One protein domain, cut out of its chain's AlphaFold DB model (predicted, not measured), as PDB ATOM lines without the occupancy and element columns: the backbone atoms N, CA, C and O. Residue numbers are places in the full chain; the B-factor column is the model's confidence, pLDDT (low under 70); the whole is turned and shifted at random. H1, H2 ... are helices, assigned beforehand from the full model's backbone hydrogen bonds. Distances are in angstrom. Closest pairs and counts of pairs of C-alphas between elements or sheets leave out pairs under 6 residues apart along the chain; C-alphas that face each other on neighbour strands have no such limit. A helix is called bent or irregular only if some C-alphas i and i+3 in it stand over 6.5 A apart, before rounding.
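This is residues 352 to 495 of the 832 residues of the protein "Kinase-like protein" of Amniculicola lignicola CBS 123094 (UniProt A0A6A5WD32). One long helix, H2, runs through the middle, and the other helices are grouped around it: the helical hairpin H3 and H4 packs on it through H4, H5 runs slanting over it, and H6 crosses its first residues. H7 packs on H6 and on the last part of H5, and its last residues make one end of the long axis, while short H1 sits at the start of H2. The printed part has 144 residues with seven named helices, H1 to H7 in order, and no named strand; the class is all helix. The whole is compact, with a radius of gyration of the C-alphas of 16.1 A, yet elongated in outline, 54 by 33 by 25 A.

H1, residues 353 to 356, touches residues 361 to 364 of H2, residues 361 to 384; the closest C-alphas are those of Leu 355 and Ala 364, 5.4 A apart. H2 is the hub, touching four other helices. H3, residues 389 to 405, and H4, residues 422 to 436, form a hairpin at a shallow tilt of 20 degrees, opposite ways, closest at C-alphas 399 and 430, 5.4 A. H3 and H2 are near each other. H4 touches H2 at a shallow tilt of 21 degrees, the same way, closest at C-alphas 377 and 435, 6.5 A. H5, residues 440 to 454, touches H2 at a steep tilt of 42 degrees, opposite ways, closest at C-alphas 376 and 446, 5.0 A. H6, residues 460 to 469, is about perpendicular to H2 at 84 degrees and touches its residues 361 to 369, closest at C-alphas 362 and 465, 5.3 A. H7, residues 473 to 495, forms a hairpin with H6 at a shallow tilt of 30 degrees, closest at C-alphas 467 and 483, 5.2 A. Residues 477 to 482 of H7 touch residues 450 to 454 of H5. Helix packing is mostly aligned, but only just: 4 of 6 touching pairs with a tilt are shallow. In H2, H4, H5 and H6 each O i to N i+4 pair is within hydrogen-bond range; in H3 10 of 13 are, in H7 17 of 19, and H1 is too short for such a pair.

C-alpha 353, where H1 begins, is at (195.049, 296.606, 213.453). H2 is 34.5 A long from C-alpha 361 at (197.228, 287.333, 211.772). H3, 22.9 A, has a kink of 36 degrees near residue 396 and is irregular, C-alphas 391 and 394 being 8.1 A apart. H4 is 21.1 A long, H5 21.4 A and H6 14.2 A. H7, 32.6 A, has a kink of 43 degrees near residue 480, is irregular with C-alphas 474 and 477 8.0 A apart, and ends at C-alpha 495 at (214.013, 281.596, 228.889).

The C-alphas farthest apart, those of Lys 391 and Leu 495, are 54.9 A apart. The printed part has no cut. The link from H3 to H4, residues 406 to 421, is long; the other links are tight. The mean pLDDT of the printed part is 75.5, and 47 residues are under 70, among them 385 to 391, 407 to 423 and 479 to 495.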
ATOM      1  N   PRO A 352     197.212 297.095 209.763       86.94
ATOM      2  CA  PRO A 352     196.977 295.717 210.190       86.94
ATOM      3  C   PRO A 352     196.033 295.598 211.401       86.94
ATOM      4  O   PRO A 352     195.465 294.525 211.625       86.94
ATOM      5  N   LYS A 353     195.820 296.665 212.190       88.00
ATOM      6  CA  LYS A 353     195.049 296.606 213.453       88.00
ATOM      7  C   LYS A 353     193.634 296.023 213.316       88.00
ATOM      8  O   LYS A 353     193.271 295.183 214.143       88.00
ATOM      9  N   PRO A 354     192.821 296.388 212.303       85.62
ATOM     10  CA  PRO A 354     191.480 295.826 212.143       85.62
ATOM     11  C   PRO A 354     191.473 294.320 211.844       85.62
ATOM     12  O   PRO A 354     190.485 293.649 212.148       85.62
ATOM     13  N   LEU A 355     192.542 293.786 211.240       82.25
ATOM     14  CA  LEU A 355     192.703 292.355 210.959       82.25
ATOM     15  C   LEU A 355     193.156 291.599 212.210       82.25
ATOM     16  O   LEU A 355     192.577 290.563 212.540       82.25
ATOM     17  N   LEU A 356     194.099 292.169 212.966       83.94
ATOM     18  CA  LEU A 356     194.533 291.633 214.259       83.94
ATOM     19  C   LEU A 356     193.364 291.526 215.246       83.94
ATOM     20  O   LEU A 356     193.180 290.485 215.870       83.94
ATOM     21  N   ALA A 357     192.503 292.548 215.311       85.06
ATOM     22  CA  ALA A 357     191.295 292.530 216.142       85.06
ATOM     23  C   ALA A 357     190.298 291.414 215.757       85.06
ATOM     24  O   ALA A 357     189.480 291.005 216.579       85.06
ATOM     25  N   LYS A 358     190.361 290.914 214.516       82.81
ATOM     26  CA  LYS A 358     189.555 289.790 214.011       82.81
ATOM     27  C   LYS A 358     190.274 288.437 214.110       82.81
ATOM     28  O   LYS A 358     189.684 287.430 213.728       82.81
ATOM     29  N   GLY A 359     191.518 288.405 214.594       81.56
ATOM     30  CA  GLY A 359     192.352 287.202 214.672       81.56
ATOM     31  C   GLY A 359     192.971 286.759 213.340       81.56
ATOM     32  O   GLY A 359     193.501 285.653 213.259       81.56
ATOM     33  N   ASP A 360     192.923 287.590 212.294       81.88
ATOM     34  CA  ASP A 360     193.481 287.276 210.973       81.88
ATOM     35  C   ASP A 360     194.951 287.719 210.877       81.88
ATOM     36  O   ASP A 360     195.301 288.727 210.258       81.88
ATOM     37  N   ILE A 361     195.814 286.979 211.577       82.44
ATOM     38  CA  ILE A 361     197.228 287.333 211.772       82.44
ATOM     39  C   ILE A 361     198.022 287.231 210.458       82.44
ATOM     40  O   ILE A 361     198.910 288.045 210.214       82.44
ATOM     41  N   ASP A 362     197.699 286.272 209.583       81.50
ATOM     42  CA  ASP A 362     198.419 286.094 208.314       81.50
ATOM     43  C   ASP A 362     198.164 287.264 207.347       81.50
ATOM     44  O   ASP A 362     199.115 287.805 206.778       81.50
ATOM     45  N   ASN A 363     196.912 287.718 207.197       80.31
ATOM     46  CA  ASN A 363     196.632 288.905 206.383       80.31
ATOM     47  C   ASN A 363     197.163 290.186 207.036       80.31
ATOM     48  O   ASN A 363     197.680 291.053 206.331       80.31
ATOM     49  N   ALA A 364     197.112 290.289 208.368       84.38
ATOM     50  CA  ALA A 364     197.730 291.404 209.083       84.38
ATOM     51  C   ALA A 364     199.241 291.502 208.801       84.38
ATOM     52  O   ALA A 364     199.752 292.601 208.589       84.38
ATOM     53  N   ALA A 365     199.949 290.371 208.724       86.94
ATOM     54  CA  ALA A 365     201.366 290.342 208.371       86.94
ATOM     55  C   ALA A 365     201.628 290.830 206.935       86.94
ATOM     56  O   ALA A 365     202.552 291.616 206.728       86.94
ATOM     57  N   PHE A 366     200.806 290.441 205.950       87.19
ATOM     58  CA  PHE A 366     200.932 290.977 204.584       87.19
ATOM     59  C   PHE A 366     200.712 292.491 204.535       87.19
ATOM     60  O   PHE A 366     201.454 293.193 203.850       87.19
ATOM     61  N   TYR A 367     199.733 293.000 205.288       86.88
ATOM     62  CA  TYR A 367     199.441 294.434 205.342       86.88
ATOM     63  C   TYR A 367     200.598 295.186 205.968       86.88
ATOM     64  O   TYR A 367     201.034 296.186 205.413       86.88
ATOM     65  N   LEU A 368     201.149 294.671 207.069       89.75
ATOM     66  CA  LEU A 368     202.319 295.259 207.704       89.75
ATOM     67  C   LEU A 368     203.523 295.292 206.753       89.75
ATOM     68  O   LEU A 368     204.183 296.325 206.648       89.75
ATOM     69  N   LEU A 369     203.795 294.197 206.035       91.25
ATOM     70  CA  LEU A 369     204.904 294.123 205.080       91.25
ATOM     71  C   LEU A 369     204.747 295.138 203.943       91.25
ATOM     72  O   LEU A 369     205.689 295.871 203.657       91.25
ATOM     73  N   GLU A 370     203.575 295.222 203.310       91.75
ATOM     74  CA  GLU A 370     203.348 296.168 202.209       91.75
ATOM     75  C   GLU A 370     203.238 297.621 202.687       91.75
ATOM     76  O   GLU A 370     203.728 298.529 202.014       91.75
ATOM     77  N   ARG A 371     202.660 297.850 203.871       92.88
ATOM     78  CA  ARG A 371     202.605 299.166 204.513       92.88
ATOM     79  C   ARG A 371     204.005 299.704 204.773       92.88
ATOM     80  O   ARG A 371     204.327 300.792 204.308       92.88
ATOM     81  N   THR A 372     204.834 298.934 205.475       93.44
ATOM     82  CA  THR A 372     206.211 299.336 205.801       93.44
ATOM     83  C   THR A 372     207.039 299.522 204.534       93.44
ATOM     84  O   THR A 372     207.790 300.482 204.430       93.44
ATOM     85  N   ARG A 373     206.826 298.688 203.508       93.81
ATOM     86  CA  ARG A 373     207.464 298.851 202.193       93.81
ATOM     87  C   ARG A 373     207.081 300.165 201.508       93.81
ATOM     88  O   ARG A 373     207.926 300.786 200.857       93.81
ATOM     89  N   LEU A 374     205.819 300.583 201.619       95.00
ATOM     90  CA  LEU A 374     205.338 301.863 201.097       95.00
ATOM     91  C   LEU A 374     205.874 303.047 201.921       95.00
ATOM     92  O   LEU A 374     206.270 304.057 201.345       95.00
ATOM     93  N   GLU A 375     205.954 302.913 203.246       95.00
ATOM     94  CA  GLU A 375     206.548 303.911 204.150       95.00
ATOM     95  C   GLU A 375     208.049 304.126 203.856       95.00
ATOM     96  O   GLU A 375     208.518 305.269 203.796       95.00
ATOM     97  N   SER A 376     208.806 303.057 203.580       93.50
ATOM     98  CA  SER A 376     210.220 303.150 203.177       93.50
ATOM     99  C   SER A 376     210.395 303.809 201.808       93.50
ATOM    100  O   SER A 376     211.315 304.608 201.613       93.50
ATOM    101  N   TRP A 377     209.487 303.526 200.863       94.00
ATOM    102  CA  TRP A 377     209.448 304.251 199.592       94.00
ATOM    103  C   TRP A 377     209.225 305.740 199.814       94.00
ATOM    104  O   TRP A 377     209.998 306.534 199.290       94.00
ATOM    105  N   TRP A 378     208.214 306.119 200.600       93.38
ATOM    106  CA  TRP A 378     207.892 307.526 200.830       93.38
ATOM    107  C   TRP A 378     209.050 308.271 201.483       93.38
ATOM    108  O   TRP A 378     209.417 309.350 201.028       93.38
ATOM    109  N   THR A 379     209.674 307.671 202.499       90.75
ATOM    110  CA  THR A 379     210.842 308.247 203.182       90.75
ATOM    111  C   THR A 379     211.973 308.532 202.195       90.75
ATOM    112  O   THR A 379     212.528 309.631 202.179       90.75
ATOM    113  N   THR A 380     212.268 307.571 201.318       90.00
ATOM    114  CA  THR A 380     213.307 307.717 200.293       90.00
ATOM    115  C   THR A 380     212.903 308.727 199.214       90.00
ATOM    116  O   THR A 380     213.693 309.590 198.841       90.00
ATOM    117  N   TYR A 381     211.664 308.654 198.725       87.50
ATOM    118  CA  TYR A 381     211.115 309.560 197.718       87.50
ATOM    119  C   TYR A 381     211.170 311.008 198.204       87.50
ATOM    120  O   TYR A 381     211.714 311.863 197.512       87.50
ATOM    121  N   TYR A 382     210.692 311.272 199.419       85.19
ATOM    122  CA  TYR A 382     210.656 312.603 200.019       85.19
ATOM    123  C   TYR A 382     212.058 313.206 200.191       85.19
ATOM    124  O   TYR A 382     212.248 314.389 199.932       85.19
ATOM    125  N   GLN A 383     213.062 312.396 200.548       83.88
ATOM    126  CA  GLN A 383     214.458 312.845 200.658       83.88
ATOM    127  C   GLN A 383     215.098 313.192 199.306       83.88
ATOM    128  O   GLN A 383     215.975 314.048 199.244       83.88
ATOM    129  N   LEU A 384     214.676 312.528 198.228       78.56
ATOM    130  CA  LEU A 384     215.180 312.759 196.869       78.56
ATOM    131  C   LEU A 384     214.416 313.857 196.121       78.56
ATOM    132  O   LEU A 384     214.857 314.305 195.060       78.56
ATOM    133  N   SER A 385     213.253 314.248 196.638       62.75
ATOM    134  CA  SER A 385     212.341 315.191 195.999       62.75
ATOM    135  C   SER A 385     212.861 316.630 196.104       62.75
ATOM    136  O   SER A 385     212.434 317.400 196.956       62.75
ATOM    137  N   GLU A 386     213.758 317.020 195.199       56.22
ATOM    138  CA  GLU A 386     213.835 318.402 194.686       56.22
ATOM    139  C   GLU A 386     212.683 318.650 193.668       56.22
ATOM    140  O   GLU A 386     211.993 317.684 193.335       56.22
ATOM    141  N   PRO A 387     212.431 319.874 193.131       51.56
ATOM    142  CA  PRO A 387     211.219 320.247 192.358       51.56
ATOM    143  C   PRO A 387     210.966 319.509 191.018       51.56
ATOM    144  O   PRO A 387     210.289 320.006 190.126       51.56
ATOM    145  N   ARG A 388     211.504 318.302 190.819       53.56
ATOM    146  CA  ARG A 388     211.277 317.415 189.666       53.56
ATOM    147  C   ARG A 388     210.045 316.510 189.815       53.56
ATOM    148  O   ARG A 388     209.824 315.659 188.950       53.56
ATOM    149  N   VAL A 389     209.246 316.707 190.868       57.75
ATOM    150  CA  VAL A 389     208.020 315.954 191.207       57.75
ATOM    151  C   VAL A 389     207.042 315.885 190.023       57.75
ATOM    152  O   VAL A 389     206.414 314.853 189.801       57.75
ATOM    153  N   TYR A 390     207.012 316.924 189.182       55.84
ATOM    154  CA  TYR A 390     205.996 317.143 188.155       55.84
ATOM    155  C   TYR A 390     205.828 316.024 187.102       55.84
ATOM    156  O   TYR A 390     204.710 315.723 186.693       55.84
ATOM    157  N   LYS A 391     206.903 315.354 186.657       65.25
ATOM    158  CA  LYS A 391     206.807 314.429 185.501       65.25
ATOM    159  C   LYS A 391     206.025 313.140 185.766       65.25
ATOM    160  O   LYS A 391     205.703 312.448 184.807       65.25
ATOM    161  N   GLN A 392     205.784 312.788 187.027       81.00
ATOM    162  CA  GLN A 392     205.221 311.486 187.404       81.00
ATOM    163  C   GLN A 392     204.034 311.605 188.366       81.00
ATOM    164  O   GLN A 392     203.530 310.590 188.832       81.00
ATOM    165  N   VAL A 393     203.564 312.823 188.666       88.12
ATOM    166  CA  VAL A 393     202.519 313.059 189.679       88.12
ATOM    167  C   VAL A 393     201.249 312.274 189.368       88.12
ATOM    168  O   VAL A 393     200.720 311.603 190.248       88.12
ATOM    169  N   HIS A 394     200.777 312.312 188.120       88.38
ATOM    170  CA  HIS A 394     199.558 311.604 187.727       88.38
ATOM    171  C   HIS A 394     199.683 310.086 187.889       88.38
ATOM    172  O   HIS A 394     198.772 309.460 188.435       88.38
ATOM    173  N   ASP A 395     200.817 309.506 187.484       90.25
ATOM    174  CA  ASP A 395     201.082 308.075 187.638       90.25
ATOM    175  C   ASP A 395     201.138 307.694 189.123       90.25
ATOM    176  O   ASP A 395     200.471 306.753 189.551       90.25
ATOM    177  N   LEU A 396     201.853 308.476 189.938       91.94
ATOM    178  CA  LEU A 396     201.955 308.251 191.381       91.94
ATOM    179  C   LEU A 396     200.595 308.348 192.075       91.94
ATOM    180  O   LEU A 396     200.247 307.464 192.855       91.94
ATOM    181  N   LEU A 397     199.798 309.379 191.777       93.25
ATOM    182  CA  LEU A 397     198.448 309.527 192.326       93.25
ATOM    183  C   LEU A 397     197.550 308.357 191.919       93.25
ATOM    184  O   LEU A 397     196.816 307.828 192.753       93.25
ATOM    185  N   SER A 398     197.623 307.914 190.662       92.06
ATOM    186  CA  SER A 398     196.873 306.752 190.173       92.06
ATOM    187  C   SER A 398     197.240 305.476 190.939       92.06
ATOM    188  O   SER A 398     196.360 304.766 191.438       92.06
ATOM    189  N   LEU A 399     198.536 305.213 191.113       93.50
ATOM    190  CA  LEU A 399     199.030 304.042 191.836       93.50
ATOM    191  C   LEU A 399     198.670 304.090 193.330       93.50
ATOM    192  O   LEU A 399     198.190 303.097 193.873       93.50
ATOM    193  N   LEU A 400     198.827 305.241 193.991       93.75
ATOM    194  CA  LEU A 400     198.485 305.420 195.408       93.75
ATOM    195  C   LEU A 400     196.980 305.272 195.660       93.75
ATOM    196  O   LEU A 400     196.571 304.598 196.607       93.75
ATOM    197  N   ASN A 401     196.148 305.837 194.785       90.31
ATOM    198  CA  ASN A 401     194.705 305.636 194.853       90.31
ATOM    199  C   ASN A 401     194.331 304.177 194.587       90.31
ATOM    200  O   ASN A 401     193.457 303.651 195.270       90.31
ATOM    201  N   THR A 402     195.009 303.500 193.655       89.50
ATOM    202  CA  THR A 402     194.817 302.059 193.422       89.50
ATOM    203  C   THR A 402     195.113 301.271 194.694       89.50
ATOM    204  O   THR A 402     194.291 300.451 195.093       89.50
ATOM    205  N   ILE A 403     196.223 301.557 195.382       89.56
ATOM    206  CA  ILE A 403     196.584 300.908 196.652       89.56
ATOM    207  C   ILE A 403     195.505 301.137 197.712       89.56
ATOM    208  O   ILE A 403     194.999 300.176 198.288       89.56
ATOM    209  N   GLY A 404     195.121 302.393 197.950       86.56
ATOM    210  CA  GLY A 404     194.154 302.710 198.998       86.56
ATOM    211  C   GLY A 404     192.727 302.231 198.692       86.56
ATOM    212  O   GLY A 404     191.994 301.853 199.600       86.56
ATOM    213  N   ASN A 405     192.326 302.184 197.417       83.56
ATOM    214  CA  ASN A 405     190.995 301.720 197.015       83.56
ATOM    215  C   ASN A 405     190.908 300.192 196.870       83.56
ATOM    216  O   ASN A 405     189.818 299.648 197.032       83.56
ATOM    217  N   SER A 406     192.026 299.490 196.630       72.75
ATOM    218  CA  SER A 406     192.064 298.018 196.493       72.75
ATOM    219  C   SER A 406     191.525 297.274 197.721       72.75
ATOM    220  O   SER A 406     191.286 296.074 197.655       72.75
ATOM    221  N   LEU A 407     191.349 297.968 198.847       65.69
ATOM    222  CA  LEU A 407     191.004 297.396 200.147       65.69
ATOM    223  C   LEU A 407     189.560 297.716 200.576       65.69
ATOM    224  O   LEU A 407     189.109 297.210 201.603       65.69
ATOM    225  N   ASN A 408     188.831 298.517 199.786       55.84
ATOM    226  CA  ASN A 408     187.424 298.860 200.031       55.84
ATOM    227  C   ASN A 408     186.434 297.859 199.409       55.84
ATOM    228  O   ASN A 408     185.258 297.870 199.769       55.84
ATOM    229  N   GLU A 409     186.897 296.972 198.524       46.06
ATOM    230  CA  GLU A 409     186.070 295.965 197.856       46.06
ATOM    231  C   GLU A 409     186.514 294.552 198.248       46.06
ATOM    232  O   GLU A 409     187.495 294.023 197.739       46.06
ATOM    233  N   ASP A 410     185.746 293.948 199.156       44.84
ATOM    234  CA  ASP A 410     185.779 292.540 199.557       44.84
ATOM    235  C   ASP A 410     187.073 291.961 200.170       44.84
ATOM    236  O   ASP A 410     188.216 292.290 199.874       44.84
ATOM    237  N   ARG A 411     186.860 291.038 201.115       52.16
ATOM    238  CA  ARG A 411     187.914 290.364 201.886       52.16
ATOM    239  C   ARG A 411     188.938 289.718 200.951       52.16
ATOM    240  O   ARG A 411     188.556 288.950 200.069       52.16
ATOM    241  N   ILE A 412     190.227 289.903 201.240       51.38
ATOM    242  CA  ILE A 412     191.296 289.084 200.661       51.38
ATOM    243  C   ILE A 412     191.015 287.625 201.017       51.38
ATOM    244  O   ILE A 412     191.227 287.175 202.142       51.38
ATOM    245  N   ARG A 413     190.491 286.878 200.047       48.41
ATOM    246  CA  ARG A 413     190.478 285.422 200.086       48.41
ATOM    247  C   ARG A 413     191.815 284.972 199.521       48.41
ATOM    248  O   ARG A 413     192.100 285.174 198.344       48.41
ATOM    249  N   THR A 414     192.658 284.414 200.376       46.75
ATOM    250  CA  THR A 414     193.753 283.566 199.921       46.75
ATOM    251  C   THR A 414     193.115 282.279 199.410       46.75
ATOM    252  O   THR A 414     192.430 281.575 200.152       46.75
ATOM    253  N   ASP A 415     193.256 281.996 198.116       39.56
ATOM    254  CA  ASP A 415     192.791 280.719 197.583       39.56
ATOM    255  C   ASP A 415     193.562 279.588 198.277       39.56
ATOM    256  O   ASP A 415     194.748 279.727 198.599       39.56
ATOM    257  N   ALA A 416     192.900 278.446 198.481       42.22
ATOM    258  CA  ALA A 416     193.398 277.273 199.213       42.22
ATOM    259  C   ALA A 416     194.698 276.638 198.649       42.22
ATOM    260  O   ALA A 416     195.139 275.600 199.133       42.22
ATOM    261  N   VAL A 417     195.318 277.252 197.636       38.91
ATOM    262  CA  VAL A 417     196.476 276.753 196.874       38.91
ATOM    263  C   VAL A 417     197.692 277.696 196.973       38.91
ATOM    264  O   VAL A 417     198.700 277.492 196.308       38.91
ATOM    265  N   GLY A 418     197.657 278.727 197.825       48.19
ATOM    266  CA  GLY A 418     198.846 279.558 198.075       48.19
ATOM    267  C   GLY A 418     199.201 280.534 196.947       48.19
ATOM    268  O   GLY A 418     200.299 281.081 196.954       48.19
ATOM    269  N   ALA A 419     198.281 280.799 196.014       45.50
ATOM    270  CA  ALA A 419     198.386 281.922 195.087       45.50
ATOM    271  C   ALA A 419     197.776 283.192 195.721       45.50
ATOM    272  O   ALA A 419     196.756 283.099 196.411       45.50
ATOM    273  N   PRO A 420     198.357 284.384 195.495       53.81
ATOM    274  CA  PRO A 420     197.741 285.632 195.926       53.81
ATOM    275  C   PRO A 420     196.448 285.834 195.131       53.81
ATOM    276  O   PRO A 420     196.471 285.787 193.896       53.81
ATOM    277  N   GLY A 421     195.332 286.060 195.829       63.97
ATOM    278  CA  GLY A 421     194.062 286.420 195.193       63.97
ATOM    279  C   GLY A 421     194.190 287.695 194.345       63.97
ATOM    280  O   GLY A 421     195.159 288.449 194.475       63.97
ATOM    281  N   GLY A 422     193.209 287.961 193.476       66.81
ATOM    282  CA  GLY A 422     193.257 289.083 192.521       66.81
ATOM    283  C   GLY A 422     193.561 290.448 193.158       66.81
ATOM    284  O   GLY A 422     194.345 291.217 192.611       66.81
ATOM    285  N   ILE A 423     193.031 290.702 194.358       69.38
ATOM    286  CA  ILE A 423     193.250 291.944 195.117       69.38
ATOM    287  C   ILE A 423     194.720 292.105 195.537       69.38
ATOM    288  O   ILE A 423     195.325 293.145 195.284       69.38
ATOM    289  N   LEU A 424     195.325 291.061 196.118       72.50
ATOM    290  CA  LEU A 424     196.740 291.078 196.512       72.50
ATOM    291  C   LEU A 424     197.648 291.292 195.301       72.50
ATOM    292  O   LEU A 424     198.626 292.023 195.393       72.50
ATOM    293  N   ARG A 425     197.307 290.701 194.150       78.50
ATOM    294  CA  ARG A 425     198.064 290.900 192.911       78.50
ATOM    295  C   ARG A 425     198.037 292.358 192.446       78.50
ATOM    296  O   ARG A 425     199.087 292.878 192.079       78.50
ATOM    297  N   ASN A 426     196.876 293.009 192.480       81.00
ATOM    298  CA  ASN A 426     196.746 294.415 192.086       81.00
ATOM    299  C   ASN A 426     197.533 295.332 193.033       81.00
ATOM    300  O   ASN A 426     198.292 296.185 192.575       81.00
ATOM    301  N   LEU A 427     197.422 295.095 194.344       84.25
ATOM    302  CA  LEU A 427     198.207 295.796 195.361       84.25
ATOM    303  C   LEU A 427     199.713 295.639 195.104       84.25
ATOM    304  O   LEU A 427     200.465 296.613 195.090       84.25
ATOM    305  N   TRP A 428     200.145 294.404 194.857       87.69
ATOM    306  CA  TRP A 428     201.531 294.064 194.578       87.69
ATOM    307  C   TRP A 428     202.079 294.775 193.346       87.69
ATOM    308  O   TRP A 428     203.172 295.338 193.427       87.69
ATOM    309  N   GLN A 429     201.323 294.775 192.248       89.06
ATOM    310  CA  GLN A 429     201.688 295.466 191.013       89.06
ATOM    311  C   GLN A 429     201.781 296.978 191.218       89.06
ATOM    312  O   GLN A 429     202.734 297.592 190.744       89.06
ATOM    313  N   ALA A 430     200.840 297.569 191.958       90.50
ATOM    314  CA  ALA A 430     200.845 299.001 192.216       90.50
ATOM    315  C   ALA A 430     202.058 299.431 193.061       90.50
ATOM    316  O   ALA A 430     202.743 300.389 192.709       90.50
ATOM    317  N   ILE A 431     202.382 298.692 194.129       91.69
ATOM    318  CA  ILE A 431     203.547 298.989 194.982       91.69
ATOM    319  C   ILE A 431     204.866 298.769 194.228       91.69
ATOM    320  O   ILE A 431     205.781 299.585 194.347       91.69
ATOM    321  N   ASP A 432     204.972 297.714 193.415       92.38
ATOM    322  CA  ASP A 432     206.163 297.486 192.587       92.38
ATOM    323  C   ASP A 432     206.355 298.609 191.559       92.38
ATOM    324  O   ASP A 432     207.475 299.097 191.381       92.38
ATOM    325  N   ALA A 433     205.268 299.065 190.930       92.50
ATOM    326  CA  ALA A 433     205.300 300.197 190.012       92.50
ATOM    327  C   ALA A 433     205.757 301.480 190.724       92.50
ATOM    328  O   ALA A 433     206.669 302.143 190.232       92.50
ATOM    329  N   ILE A 434     205.232 301.778 191.920       91.44
ATOM    330  CA  ILE A 434     205.657 302.932 192.733       91.44
ATOM    331  C   ILE A 434     207.159 302.887 193.044       91.44
ATOM    332  O   ILE A 434     207.866 303.877 192.851       91.44
ATOM    333  N   HIS A 435     207.683 301.736 193.467       90.19
ATOM    334  CA  HIS A 435     209.119 301.569 193.728       90.19
ATOM    335  C   HIS A 435     209.968 301.711 192.459       90.19
ATOM    336  O   HIS A 435     211.106 302.179 192.523       90.19
ATOM    337  N   SER A 436     209.426 301.357 191.293       90.06
ATOM    338  CA  SER A 436     210.128 301.510 190.015       90.06
ATOM    339  C   SER A 436     210.381 302.975 189.630       90.06
ATOM    340  O   SER A 436     211.347 303.247 188.913       90.06
ATOM    341  N   HIS A 437     209.602 303.919 190.169       86.50
ATOM    342  CA  HIS A 437     209.827 305.356 189.985       86.50
ATOM    343  C   HIS A 437     211.073 305.878 190.721       86.50
ATOM    344  O   HIS A 437     211.591 306.939 190.370       86.50
ATOM    345  N   LEU A 438     211.605 305.134 191.700       86.50
ATOM    346  CA  LEU A 438     212.869 305.479 192.350       86.50
ATOM    347  C   LEU A 438     214.077 305.111 191.463       86.50
ATOM    348  O   LEU A 438     214.067 304.054 190.817       86.50
ATOM    349  N   PRO A 439     215.159 305.916 191.478       87.19
ATOM    350  CA  PRO A 439     216.463 305.518 190.941       87.19
ATOM    351  C   PRO A 439     216.968 304.203 191.556       87.19
ATOM    352  O   PRO A 439     216.634 303.876 192.691       87.19
ATOM    353  N   ILE A 440     217.810 303.453 190.837       83.88
ATOM    354  CA  ILE A 440     218.280 302.120 191.274       83.88
ATOM    355  C   ILE A 440     218.945 302.167 192.661       83.88
ATOM    356  O   ILE A 440     218.643 301.335 193.512       83.88
ATOM    357  N   GLU A 441     219.797 303.162 192.906       82.81
ATOM    358  CA  GLU A 441     220.485 303.365 194.192       82.81
ATOM    359  C   GLU A 441     219.487 303.636 195.329       82.81
ATOM    360  O   GLU A 441     219.573 303.051 196.406       82.81
ATOM    361  N   ALA A 442     218.467 304.449 195.057       85.62
ATOM    362  CA  ALA A 442     217.402 304.764 196.001       85.62
ATOM    363  C   ALA A 442     216.537 303.543 196.349       85.62
ATOM    364  O   ALA A 442     216.118 303.386 197.494       85.62
ATOM    365  N   ARG A 443     216.309 302.627 195.398       87.50
ATOM    366  CA  ARG A 443     215.584 301.374 195.675       87.50
ATOM    367  C   ARG A 443     216.317 300.500 196.694       87.50
ATOM    368  O   ARG A 443     215.667 299.865 197.516       87.50
ATOM    369  N   GLN A 444     217.651 300.478 196.662       83.31
ATOM    370  CA  GLN A 444     218.453 299.726 197.638       83.31
ATOM    371  C   GLN A 444     218.364 300.337 199.042       83.31
ATOM    372  O   GLN A 444     218.263 299.602 200.028       83.31
ATOM    373  N   ILE A 445     218.335 301.670 199.127       82.00
ATOM    374  CA  ILE A 445     218.120 302.396 200.386       82.00
ATOM    375  C   ILE A 445     216.733 302.063 200.949       82.00
ATOM    376  O   ILE A 445     216.631 301.613 202.090       82.00
ATOM    377  N   ALA A 446     215.683 302.181 200.129       86.94
ATOM    378  CA  ALA A 446     214.314 301.865 200.532       86.94
ATOM    379  C   ALA A 446     214.158 300.396 200.970       86.94
ATOM    380  O   ALA A 446     213.474 300.122 201.951       86.94
ATOM    381  N   ALA A 447     214.808 299.447 200.287       84.81
ATOM    382  CA  ALA A 447     214.772 298.028 200.655       84.81
ATOM    383  C   ALA A 447     215.473 297.745 201.995       84.81
ATOM    384  O   ALA A 447     214.967 296.968 202.806       84.81
ATOM    385  N   THR A 448     216.611 298.398 202.246       79.56
ATOM    386  CA  THR A 448     217.328 298.290 203.526       79.56
ATOM    387  C   THR A 448     216.493 298.866 204.671       79.56
ATOM    388  O   THR A 448     216.317 298.202 205.692       79.56
ATOM    389  N   GLN A 449     215.911 300.055 204.475       83.38
ATOM    390  CA  GLN A 449     215.000 300.679 205.442       83.38
ATOM    391  C   GLN A 449     213.790 299.788 205.722       83.38
ATOM    392  O   GLN A 449     213.472 299.541 206.879       83.38
ATOM    393  N   TRP A 450     213.171 299.236 204.675       90.69
ATOM    394  CA  TRP A 450     212.035 298.329 204.811       90.69
ATOM    395  C   TRP A 450     212.373 297.120 205.678       90.69
ATOM    396  O   TRP A 450     211.637 296.802 206.613       90.69
ATOM    397  N   SER A 451     213.512 296.472 205.417       81.81
ATOM    398  CA  SER A 451     213.932 295.338 206.234       81.81
ATOM    399  C   SER A 451     214.217 295.729 207.682       81.81
ATOM    400  O   SER A 451     213.908 294.935 208.568       81.81
ATOM    401  N   SER A 452     214.808 296.900 207.926       77.19
ATOM    402  CA  SER A 452     215.090 297.390 209.279       77.19
ATOM    403  C   SER A 452     213.790 297.654 210.048       77.19
ATOM    404  O   SER A 452     213.586 297.067 211.107       77.19
ATOM    405  N   THR A 453     212.840 298.388 209.459       83.62
ATOM    406  CA  THR A 453     211.535 298.692 210.075       83.62
ATOM    407  C   THR A 453     210.718 297.435 210.377       83.62
ATOM    408  O   THR A 453     210.112 297.326 211.441       83.62
ATOM    409  N   VAL A 454     210.705 296.437 209.488       85.19
ATOM    410  CA  VAL A 454     210.021 295.163 209.781       85.19
ATOM    411  C   VAL A 454     210.677 294.447 210.966       85.19
ATOM    412  O   VAL A 454     209.978 293.895 211.819       85.19
ATOM    413  N   CYS A 455     212.004 294.508 211.064       76.44
ATOM    414  CA  CYS A 455     212.760 294.004 212.206       76.44
ATOM    415  C   CYS A 455     212.601 294.851 213.477       76.44
ATOM    416  O   CYS A 455     213.129 294.465 214.512       76.44
ATOM    417  N   GLU A 456     211.864 295.959 213.483       78.56
ATOM    418  CA  GLU A 456     211.494 296.658 214.721       78.56
ATOM    419  C   GLU A 456     210.238 296.053 215.365       78.56
ATOM    420  O   GLU A 456     210.040 296.211 216.564       78.56
ATOM    421  N   CYS A 457     209.450 295.247 214.640       79.94
ATOM    422  CA  CYS A 457     208.266 294.575 215.185       79.94
ATOM    423  C   CYS A 457     208.624 293.681 216.387       79.94
ATOM    424  O   CYS A 457     209.522 292.852 216.280       79.94
ATOM    425  N   GLU A 458     207.950 293.862 217.523       75.44
ATOM    426  CA  GLU A 458     208.155 293.075 218.757       75.44
ATOM    427  C   GLU A 458     207.076 291.995 218.952       75.44
ATOM    428  O   GLU A 458     207.217 291.092 219.772       75.44
ATOM    429  N   ASP A 459     205.984 292.063 218.186       78.62
ATOM    430  CA  ASP A 459     204.884 291.107 218.289       78.62
ATOM    431  C   ASP A 459     205.302 289.755 217.694       78.62
ATOM    432  O   ASP A 459     205.418 289.578 216.477       78.62
ATOM    433  N   THR A 460     205.516 288.775 218.572       71.19
ATOM    434  CA  THR A 460     205.945 287.422 218.204       71.19
ATOM    435  C   THR A 460     204.942 286.711 217.302       71.19
ATOM    436  O   THR A 460     205.350 285.980 216.397       71.19
ATOM    437  N   ALA A 461     203.637 286.940 217.464       75.31
ATOM    438  CA  ALA A 461     202.622 286.317 216.621       75.31
ATOM    439  C   ALA A 461     202.684 286.859 215.184       75.31
ATOM    440  O   ALA A 461     202.612 286.085 214.221       75.31
ATOM    441  N   ILE A 462     202.887 288.172 215.037       82.38
ATOM    442  CA  ILE A 462     203.074 288.829 213.737       82.38
ATOM    443  C   ILE A 462     204.393 288.394 213.092       82.38
ATOM    444  O   ILE A 462     204.396 287.989 211.929       82.38
ATOM    445  N   LEU A 463     205.501 288.400 213.836       76.88
ATOM    446  CA  LEU A 463     206.798 287.916 213.352       76.88
ATOM    447  C   LEU A 463     206.720 286.447 212.887       76.88
ATOM    448  O   LEU A 463     207.248 286.085 211.831       76.88
ATOM    449  N   GLY A 464     205.978 285.609 213.618       68.69
ATOM    450  CA  GLY A 464     205.708 284.221 213.246       68.69
ATOM    451  C   GLY A 464     204.889 284.080 211.955       68.69
ATOM    452  O   GLY A 464     205.107 283.135 211.191       68.69
ATOM    453  N   ALA A 465     203.977 285.015 211.676       79.19
ATOM    454  CA  ALA A 465     203.230 285.082 210.419       79.19
ATOM    455  C   ALA A 465     204.081 285.603 209.250       79.19
ATOM    456  O   ALA A 465     204.046 285.021 208.162       79.19
ATOM    457  N   ILE A 466     204.933 286.606 209.478       80.00
ATOM    458  CA  ILE A 466     205.912 287.086 208.488       80.00
ATOM    459  C   ILE A 466     206.870 285.956 208.083       80.00
ATOM    460  O   ILE A 466     207.140 285.765 206.897       80.00
ATOM    461  N   ARG A 467     207.313 285.131 209.039       72.69
ATOM    462  CA  ARG A 467     208.105 283.925 208.750       72.69
ATOM    463  C   ARG A 467     207.394 282.994 207.762       72.69
ATOM    464  O   ARG A 467     208.022 282.502 206.827       72.69
ATOM    465  N   ARG A 468     206.086 282.759 207.931       72.31
ATOM    466  CA  ARG A 468     205.292 281.934 206.997       72.31
ATOM    467  C   ARG A 468     205.134 282.594 205.624       72.31
ATOM    468  O   ARG A 468     205.097 281.890 204.613       72.31
ATOM    469  N   ALA A 469     205.083 283.925 205.569       73.94
ATOM    470  CA  ALA A 469     204.995 284.691 204.326       73.94
ATOM    471  C   ALA A 469     206.233 284.538 203.417       73.94
ATOM    472  O   ALA A 469     206.121 284.770 202.215       73.94
ATOM    473  N   ARG A 470     207.374 284.049 203.934       67.19
ATOM    474  CA  ARG A 470     208.601 283.765 203.160       67.19
ATOM    475  C   ARG A 470     208.395 282.818 201.972       67.19
ATOM    476  O   ARG A 470     209.190 282.830 201.039       67.19
ATOM    477  N   ARG A 471     207.326 282.014 201.972       66.44
ATOM    478  CA  ARG A 471     206.956 281.171 200.820       66.44
ATOM    479  C   ARG A 471     206.751 281.958 199.517       66.44
ATOM    480  O   ARG A 471     206.710 281.351 198.455       66.44
ATOM    481  N   PHE A 472     206.569 283.276 199.604       69.50
ATOM    482  CA  PHE A 472     206.530 284.172 198.458       69.50
ATOM    483  C   PHE A 472     207.904 284.817 198.260       69.50
ATOM    484  O   PHE A 472     208.376 285.525 199.150       69.50
ATOM    485  N   ASP A 473     208.500 284.645 197.075       72.38
ATOM    486  CA  ASP A 473     209.846 285.147 196.738       72.38
ATOM    487  C   ASP A 473     210.035 286.640 197.054       72.38
ATOM    488  O   ASP A 473     211.089 287.054 197.533       72.38
ATOM    489  N   ARG A 474     208.974 287.441 196.882       84.50
ATOM    490  CA  ARG A 474     208.911 288.869 197.240       84.50
ATOM    491  C   ARG A 474     209.384 289.172 198.667       84.50
ATOM    492  O   ARG A 474     209.967 290.227 198.896       84.50
ATOM    493  N   TYR A 475     209.081 288.297 199.623       82.75
ATOM    494  CA  TYR A 475     209.393 288.500 201.038       82.75
ATOM    495  C   TYR A 475     210.601 287.679 201.495       82.75
ATOM    496  O   TYR A 475     210.821 287.558 202.695       82.75
ATOM    497  N   GLY A 476     211.374 287.096 200.573       69.00
ATOM    498  CA  GLY A 476     212.477 286.190 200.901       69.00
ATOM    499  C   GLY A 476     213.485 286.794 201.883       69.00
ATOM    500  O   GLY A 476     213.713 286.228 202.954       69.00
ATOM    501  N   ASP A 477     214.034 287.962 201.540       66.62
ATOM    502  CA  ASP A 477     215.082 288.631 202.322       66.62
ATOM    503  C   ASP A 477     214.553 289.200 203.647       66.62
ATOM    504  O   ASP A 477     215.071 288.887 204.720       66.62
ATOM    505  N   VAL A 478     213.479 289.997 203.593       74.00
ATOM    506  CA  VAL A 478     212.866 290.597 204.792       74.00
ATOM    507  C   VAL A 478     212.300 289.531 205.734       74.00
ATOM    508  O   VAL A 478     212.437 289.627 206.953       74.00
ATOM    509  N   GLY A 479     211.729 288.463 205.174       66.56
ATOM    510  CA  GLY A 479     211.221 287.321 205.920       66.56
ATOM    511  C   GLY A 479     212.335 286.556 206.622       66.56
ATOM    512  O   GLY A 479     212.133 286.125 207.754       66.56
ATOM    513  N   ALA A 480     213.519 286.416 206.013       59.16
ATOM    514  CA  ALA A 480     214.676 285.800 206.665       59.16
ATOM    515  C   ALA A 480     215.136 286.603 207.896       59.16
ATOM    516  O   ALA A 480     215.373 286.019 208.954       59.16
ATOM    517  N   ASN A 481     215.174 287.933 207.794       64.06
ATOM    518  CA  ASN A 481     215.560 288.800 208.909       64.06
ATOM    519  C   ASN A 481     214.504 288.801 210.034       64.06
ATOM    520  O   ASN A 481     214.844 288.615 211.202       64.06
ATOM    521  N   ALA A 482     213.214 288.893 209.690       65.75
ATOM    522  CA  ALA A 482     212.114 288.804 210.655       65.75
ATOM    523  C   ALA A 482     212.050 287.436 211.357       65.75
ATOM    524  O   ALA A 482     211.715 287.348 212.535       65.75
ATOM    525  N   THR A 483     212.418 286.367 210.645       59.22
ATOM    526  CA  THR A 483     212.534 285.011 211.198       59.22
ATOM    527  C   THR A 483     213.594 284.962 212.298       59.22
ATOM    528  O   THR A 483     213.339 284.408 213.362       59.22
ATOM    529  N   MET A 484     214.743 285.612 212.093       55.03
ATOM    530  CA  MET A 484     215.776 285.698 213.125       55.03
ATOM    531  C   MET A 484     215.296 286.466 214.362       55.03
ATOM    532  O   MET A 484     215.524 286.025 215.488       55.03
ATOM    533  N   LYS A 485     214.572 287.577 214.172       62.53
ATOM    534  CA  LYS A 485     214.001 288.325 215.299       62.53
ATOM    535  C   LYS A 485     212.940 287.532 216.057       62.53
ATOM    536  O   LYS A 485     212.982 287.502 217.283       62.53
ATOM    537  N   TYR A 486     212.038 286.852 215.346       61.41
ATOM    538  CA  TYR A 486     211.070 285.937 215.957       61.41
ATOM    539  C   TYR A 486     211.768 284.958 216.904       61.41
ATOM    540  O   TYR A 486     211.306 284.754 218.024       61.41
ATOM    541  N   PHE A 487     212.905 284.394 216.481       54.06
ATOM    542  CA  PHE A 487     213.675 283.484 217.322       54.06
ATOM    543  C   PHE A 487     214.249 284.172 218.554       54.06
ATOM    544  O   PHE A 487     214.141 283.606 219.632       54.06
ATOM    545  N   LEU A 488     214.794 285.387 218.453       53.16
ATOM    546  CA  LEU A 488     215.312 286.110 219.623       53.16
ATOM    547  C   LEU A 488     214.229 286.429 220.657       53.16
ATOM    548  O   LEU A 488     214.459 286.254 221.857       53.16
ATOM    549  N   GLU A 489     213.047 286.836 220.205       57.75
ATOM    550  CA  GLU A 489     211.911 287.135 221.083       57.75
ATOM    551  C   GLU A 489     211.304 285.853 221.678       57.75
ATOM    552  O   GLU A 489     210.981 285.792 222.869       57.75
ATOM    553  N   SER A 490     211.218 284.785 220.879       49.72
ATOM    554  CA  SER A 490     210.753 283.463 221.317       49.72
ATOM    555  C   SER A 490     211.727 282.813 222.303       49.72
ATOM    556  O   SER A 490     211.294 282.242 223.305       49.72
ATOM    557  N   LEU A 491     213.039 282.937 222.079       46.34
ATOM    558  CA  LEU A 491     214.091 282.482 222.991       46.34
ATOM    559  C   LEU A 491     214.042 283.266 224.303       46.34
ATOM    560  O   LEU A 491     214.042 282.652 225.364       46.34
ATOM    561  N   SER A 492     213.931 284.598 224.250       47.97
ATOM    562  CA  SER A 492     213.820 285.447 225.447       47.97
ATOM    563  C   SER A 492     212.576 285.112 226.278       47.97
ATOM    564  O   SER A 492     212.658 284.999 227.500       47.97
ATOM    565  N   SER A 493     211.443 284.861 225.613       46.66
ATOM    566  CA  SER A 493     210.186 284.462 226.262       46.66
ATOM    567  C   SER A 493     210.246 283.043 226.842       46.66
ATOM    568  O   SER A 493     209.796 282.803 227.961       46.66
ATOM    569  N   SER A 494     210.866 282.101 226.125       43.28
ATOM    570  CA  SER A 494     211.041 280.715 226.586       43.28
ATOM    571  C   SER A 494     212.024 280.613 227.760       43.28
ATOM    572  O   SER A 494     211.814 279.817 228.675       43.28
ATOM    573  N   LEU A 495     213.064 281.457 227.778       43.25
ATOM    574  CA  LEU A 495     214.013 281.596 228.889       43.25
ATOM    575  C   LEU A 495     213.360 282.182 230.148       43.25
ATOM    576  O   LEU A 495     213.743 281.806 231.253       43.25
TER     577      LEU A 495